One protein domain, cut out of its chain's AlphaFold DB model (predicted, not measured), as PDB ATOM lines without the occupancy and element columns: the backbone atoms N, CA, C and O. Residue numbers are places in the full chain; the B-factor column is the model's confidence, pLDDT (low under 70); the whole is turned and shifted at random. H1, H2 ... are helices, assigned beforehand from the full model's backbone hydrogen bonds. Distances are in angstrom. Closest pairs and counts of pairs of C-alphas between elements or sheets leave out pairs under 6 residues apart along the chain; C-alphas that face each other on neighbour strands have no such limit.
ATOM      1  N   LEU A   2      -6.393  -4.316  -9.755       91.88
ATOM      2  CA  LEU A   2      -5.226  -3.465  -9.453       91.88
ATOM      3  C   LEU A   2      -5.060  -3.107  -7.966       91.88
ATOM      4  O   LEU A   2      -3.973  -3.259  -7.425       91.88
ATOM      5  N   LYS A   3      -6.144  -2.719  -7.278       92.81
ATOM      6  CA  LYS A   3      -6.106  -2.444  -5.828       92.81
ATOM      7  C   LYS A   3      -5.605  -3.652  -5.018       92.81
ATOM      8  O   LYS A   3      -4.802  -3.487  -4.115       92.81
ATOM      9  N   GLN A   4      -6.027  -4.863  -5.387       91.25
ATOM     10  CA  GLN A   4      -5.607  -6.094  -4.712       91.25
ATOM     11  C   GLN A   4      -4.146  -6.460  -5.013       91.25
ATOM     12  O   GLN A   4      -3.445  -6.929  -4.125       91.25
ATOM     13  N   ALA A   5      -3.671  -6.219  -6.239       90.12
ATOM     14  CA  ALA A   5      -2.258  -6.401  -6.577       90.12
ATOM     15  C   ALA A   5      -1.363  -5.477  -5.736       90.12
ATOM     16  O   ALA A   5      -0.318  -5.901  -5.248       90.12
ATOM     17  N   ALA A   6      -1.807  -4.235  -5.514       91.88
ATOM     18  CA  ALA A   6      -1.113  -3.291  -4.645       91.88
ATOM     19  C   ALA A   6      -1.045  -3.798  -3.195       91.88
ATOM     20  O   ALA A   6       0.033  -3.784  -2.609       91.88
ATOM     21  N   LEU A   7      -2.151  -4.318  -2.648       95.25
ATOM     22  CA  LEU A   7      -2.166  -4.915  -1.306       95.25
ATOM     23  C   LEU A   7      -1.192  -6.094  -1.190       95.25
ATOM     24  O   LEU A   7      -0.357  -6.098  -0.296       95.25
ATOM     25  N   PHE A   8      -1.198  -7.025  -2.148       92.62
ATOM     26  CA  PHE A   8      -0.236  -8.133  -2.160       92.62
ATOM     27  C   PHE A   8       1.219  -7.673  -2.255       92.62
ATOM     28  O   PHE A   8       2.092  -8.296  -1.661       92.62
ATOM     29  N   THR A   9       1.484  -6.565  -2.945       90.50
ATOM     30  CA  THR A   9       2.828  -5.976  -2.976       90.50
ATOM     31  C   THR A   9       3.231  -5.455  -1.594       90.50
ATOM     32  O   THR A   9       4.349  -5.706  -1.151       90.50
ATOM     33  N   LEU A  10       2.319  -4.771  -0.891       93.69
ATOM     34  CA  LEU A  10       2.547  -4.266   0.471       93.69
ATOM     35  C   LEU A  10       2.714  -5.396   1.500       93.69
ATOM     36  O   LEU A  10       3.463  -5.244   2.457       93.69
ATOM     37  N   GLU A  11       2.056  -6.533   1.281       94.88
ATOM     38  CA  GLU A  11       2.148  -7.741   2.113       94.88
ATOM     39  C   GLU A  11       3.374  -8.620   1.784       94.88
ATOM     40  O   GLU A  11       3.568  -9.663   2.404       94.88
ATOM     41  N   GLY A  12       4.197  -8.243   0.796       93.81
ATOM     42  CA  GLY A  12       5.352  -9.035   0.348       93.81
ATOM     43  C   GLY A  12       4.997 -10.264  -0.502       93.81
ATOM     44  O   GLY A  12       5.873 -11.047  -0.867       93.81
ATOM     45  N   ASN A  13       3.727 -10.432  -0.874       95.50
ATOM     46  CA  ASN A  13       3.243 -11.494  -1.753       95.50
ATOM     47  C   ASN A  13       3.418 -11.117  -3.236       95.50
ATOM     48  O   ASN A  13       2.452 -10.867  -3.965       95.50
ATOM     49  N   ILE A  14       4.670 -11.087  -3.694       92.19
ATOM     50  CA  ILE A  14       5.022 -10.674  -5.063       92.19
ATOM     51  C   ILE A  14       4.385 -11.592  -6.115       92.19
ATOM     52  O   ILE A  14       3.763 -11.103  -7.054       92.19
ATOM     53  N   SER A  15       4.400 -12.912  -5.902       94.06
ATOM     54  CA  SER A  15       3.751 -13.881  -6.799       94.06
ATOM     55  C   SER A  15       2.250 -13.610  -6.969       94.06
ATOM     56  O   SER A  15       1.690 -13.743  -8.062       94.06
ATOM     57  N   GLY A  16       1.575 -13.211  -5.886       94.44
ATOM     58  CA  GLY A  16       0.175 -12.806  -5.912       94.44
ATOM     59  C   GLY A  16      -0.045 -11.513  -6.695       94.44
ATOM     60  O   GLY A  16      -0.998 -11.431  -7.479       94.44
ATOM     61  N   ALA A  17       0.823 -10.518  -6.499       94.12
ATOM     62  CA  ALA A  17       0.780  -9.256  -7.229       94.12
ATOM     63  C   ALA A  17       0.987  -9.474  -8.738       94.12
ATOM     64  O   ALA A  17       0.142  -9.049  -9.530       94.12
ATOM     65  N   ASP A  18       2.013 -10.231  -9.132       95.00
ATOM     66  CA  ASP A  18       2.322 -10.544 -10.532       95.00
ATOM     67  C   ASP A  18       1.174 -11.259 -11.231       95.00
ATOM     68  O   ASP A  18       0.781 -10.892 -12.344       95.00
ATOM     69  N   ARG A  19       0.566 -12.254 -10.576       95.94
ATOM     70  CA  ARG A  19      -0.605 -12.949 -11.123       95.94
ATOM     71  C   ARG A  19      -1.737 -11.968 -11.436       95.94
ATOM     72  O   ARG A  19      -2.353 -12.055 -12.498       95.94
ATOM     73  N   LEU A  20      -2.028 -11.040 -10.524       96.81
ATOM     74  CA  LEU A  20      -3.103 -10.062 -10.703       96.81
ATOM     75  C   LEU A  20      -2.767  -8.997 -11.755       96.81
ATOM     76  O   LEU A  20      -3.671  -8.565 -12.474       96.81
ATOM     77  N   LEU A  21      -1.500  -8.597 -11.878       95.62
ATOM     78  CA  LEU A  21      -1.038  -7.695 -12.936       95.62
ATOM     79  C   LEU A  21      -1.161  -8.347 -14.316       95.62
ATOM     80  O   LEU A  21      -1.688  -7.724 -15.238       95.62
ATOM     81  N   ASN A  22      -0.781  -9.620 -14.445       96.62
ATOM     82  CA  ASN A  22      -0.961 -10.378 -15.684       96.62
ATOM     83  C   ASN A  22      -2.447 -10.528 -16.051       96.62
ATOM     84  O   ASN A  22      -2.830 -10.301 -17.199       96.62
ATOM     85  N   GLN A  23      -3.319 -10.821 -15.078       97.19
ATOM     86  CA  GLN A  23      -4.771 -10.864 -15.306       97.19
ATOM     87  C   GLN A  23      -5.335  -9.511 -15.766       97.19
ATOM     88  O   GLN A  23      -6.169  -9.458 -16.676       97.19
ATOM     89  N   ALA A  24      -4.873  -8.412 -15.166       96.75
ATOM     90  CA  ALA A  24      -5.278  -7.070 -15.566       96.75
ATOM     91  C   ALA A  24      -4.809  -6.739 -16.994       96.75
ATOM     92  O   ALA A  24      -5.605  -6.252 -17.797       96.75
ATOM     93  N   GLY A  25      -3.556  -7.058 -17.336       96.88
ATOM     94  CA  GLY A  25      -3.005  -6.869 -18.679       96.88
ATOM     95  C   GLY A  25      -3.745  -7.681 -19.744       96.88
ATOM     96  O   GLY A  25      -4.117  -7.137 -20.785       96.88
ATOM     97  N   ALA A  26      -4.048  -8.951 -19.457       97.19
ATOM     98  CA  ALA A  26      -4.842  -9.799 -20.342       97.19
ATOM     99  C   ALA A  26      -6.233  -9.202 -20.599       97.19
ATOM    100  O   ALA A  26      -6.643  -9.066 -21.753       97.19
ATOM    101  N   THR A  27      -6.909  -8.756 -19.534       97.75
ATOM    102  CA  THR A  27      -8.230  -8.116 -19.618       97.75
ATOM    103  C   THR A  27      -8.188  -6.836 -20.456       97.75
ATOM    104  O   THR A  27      -9.069  -6.607 -21.285       97.75
ATOM    105  N   ALA A  28      -7.154  -6.008 -20.281       97.19
ATOM    106  CA  ALA A  28      -6.979  -4.786 -21.059       97.19
ATOM    107  C   ALA A  28      -6.757  -5.084 -22.550       97.19
ATOM    108  O   ALA A  28      -7.437  -4.511 -23.406       97.19
ATOM    109  N   ALA A  29      -5.863  -6.026 -22.871       97.94
ATOM    110  CA  ALA A  29      -5.609  -6.441 -24.248       97.94
ATOM    111  C   ALA A  29      -6.873  -7.024 -24.910       97.94
ATOM    112  O   ALA A  29      -7.169  -6.712 -26.064       97.94
ATOM    113  N   ASP A  30      -7.663  -7.812 -24.174       97.56
ATOM    114  CA  ASP A  30      -8.957  -8.314 -24.644       97.56
ATOM    115  C   ASP A  30      -9.970  -7.202 -24.896       97.56
ATOM    116  O   ASP A  30     -10.686  -7.252 -25.898       97.56
ATOM    117  N   GLY A  31     -10.012  -6.180 -24.041       97.44
ATOM    118  CA  GLY A  31     -10.850  -5.000 -24.240       97.44
ATOM    119  C   GLY A  31     -10.572  -4.315 -25.580       97.44
ATOM    120  O   GLY A  31     -11.499  -4.067 -26.350       97.44
ATOM    121  N   VAL A  32      -9.296  -4.105 -25.916       96.56
ATOM    122  CA  VAL A  32      -8.891  -3.522 -27.208       96.56
ATOM    123  C   VAL A  32      -9.261  -4.442 -28.373       96.56
ATOM    124  O   VAL A  32      -9.847  -3.991 -29.358       96.56
ATOM    125  N   ARG A  33      -8.981  -5.750 -28.264       96.94
ATOM    126  CA  ARG A  33      -9.361  -6.731 -29.296       96.94
ATOM    127  C   ARG A  33     -10.869  -6.731 -29.551       96.94
ATOM    128  O   ARG A  33     -11.287  -6.810 -30.709       96.94
ATOM    129  N   ARG A  34     -11.674  -6.628 -28.488       96.00
ATOM    130  CA  ARG A  34     -13.137  -6.530 -28.555       96.00
ATOM    131  C   ARG A  34     -13.575  -5.233 -29.206       96.00
ATOM    132  O   ARG A  34     -14.367  -5.309 -30.130       96.00
ATOM    133  N   PHE A  35     -13.018  -4.090 -28.811       95.56
ATOM    134  CA  PHE A  35     -13.323  -2.799 -29.431       95.56
ATOM    135  C   PHE A  35     -13.083  -2.842 -30.947       95.56
ATOM    136  O   PHE A  35     -13.999  -2.606 -31.727       95.56
ATOM    137  N   ILE A  36     -11.906  -3.295 -31.392       93.75
ATOM    138  CA  ILE A  36     -11.599  -3.450 -32.828       93.75
ATOM    139  C   ILE A  36     -12.612  -4.376 -33.537       93.75
ATOM    140  O   ILE A  36     -12.939  -4.176 -34.703       93.75
ATOM    141  N   THR A  37     -13.114  -5.399 -32.839       92.69
ATOM    142  CA  THR A  37     -14.034  -6.412 -33.387       92.69
ATOM    143  C   THR A  37     -15.508  -6.122 -33.099       92.69
ATOM    144  O   THR A  37     -16.341  -6.950 -33.428       92.69
ATOM    145  N   ALA A  38     -15.894  -5.025 -32.462       90.81
ATOM    146  CA  ALA A  38     -17.296  -4.781 -32.097       90.81
ATOM    147  C   ALA A  38     -17.742  -3.370 -32.452       90.81
ATOM    148  O   ALA A  38     -18.909  -3.183 -32.774       90.81
ATOM    149  N   SER A  39     -16.815  -2.414 -32.449       91.88
ATOM    150  CA  SER A  39     -17.114  -1.028 -32.767       91.88
ATOM    151  C   SER A  39     -17.575  -0.859 -34.206       91.88
ATOM    152  O   SER A  39     -17.134  -1.570 -35.120       91.88
ATOM    153  N   ASP A  40     -18.449   0.124 -34.376       92.38
ATOM    154  CA  ASP A  40     -18.985   0.524 -35.663       92.38
ATOM    155  C   ASP A  40     -18.074   1.586 -36.285       92.38
ATOM    156  O   ASP A  40     -18.174   2.783 -36.022       92.38
ATOM    157  N   PHE A  41     -17.075   1.115 -37.025       94.25
ATOM    158  CA  PHE A  41     -16.154   1.983 -37.752       94.25
ATOM    159  C   PHE A  41     -16.784   2.434 -39.069       94.25
ATOM    160  O   PHE A  41     -17.643   1.752 -39.616       94.25
TER     161      PHE A  41
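What this domain is: This is residues 2 to 41 of the 102 residues of an uncharacterized protein of Pantoea stewartii subsp. stewartii DC283 (UniProt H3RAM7). A short helix, H1, folds back side by side with the first part of a much longer helix, H2, as a lopsided helical hairpin. The rest of H2 and the last residues stick out as a long single arm, residues 25 to 41, and this arm makes much of the length. The printed part has 40 residues with two named helices, H1 then H2, and no named strand; the class is all helix. The whole is extended, with a radius of gyration of the C-alphas of 13.9 A, and its outline is a rod spanning 45 by 14 by 7 A.

Where its parts are: H1 is residues 2 to 10 and begins at C-alpha 2 at (-5.226, -3.465, -9.453); it measures 12.6 A from first to last C-alpha. Residues 11 to 13 link it to H2, residues 14 to 38, which measures 35.5 A from C-alpha 14 at (5.022, -10.674, -5.063) to C-alpha 38 at (-17.296, -4.781, -32.097). Residues 39 to 41 follow H2.

How they stand to each other: H1 and H2 touch, with 17 pairs of C-alphas within 8 A. The closest C-alphas of the two are those of Ala 5 and Ala 17, 4.2 A apart. H2 touches H1 with residues 14 to 24 alone. Their lines stand at a shallow tilt of 16 degrees and they run opposite ways, a helical hairpin. Their centres are 15.9 A apart. In H1 and H2 every O i to N i+4 pair is within hydrogen-bond range. Residues 25 to 41, of which 25 to 38 belong to H2, stand free.

The domain as a whole: The two C-alphas farthest apart in the domain are those of Gly 12 and Phe 41, at 45.1 A. The C-alphas of Leu 2 and Phe 41, the first and last printed, are 30.8 A apart. The link from H1 to H2 is tight, and the printed part has no cut. The mean pLDDT of the printed part is 94.6, and no printed residue is under 70.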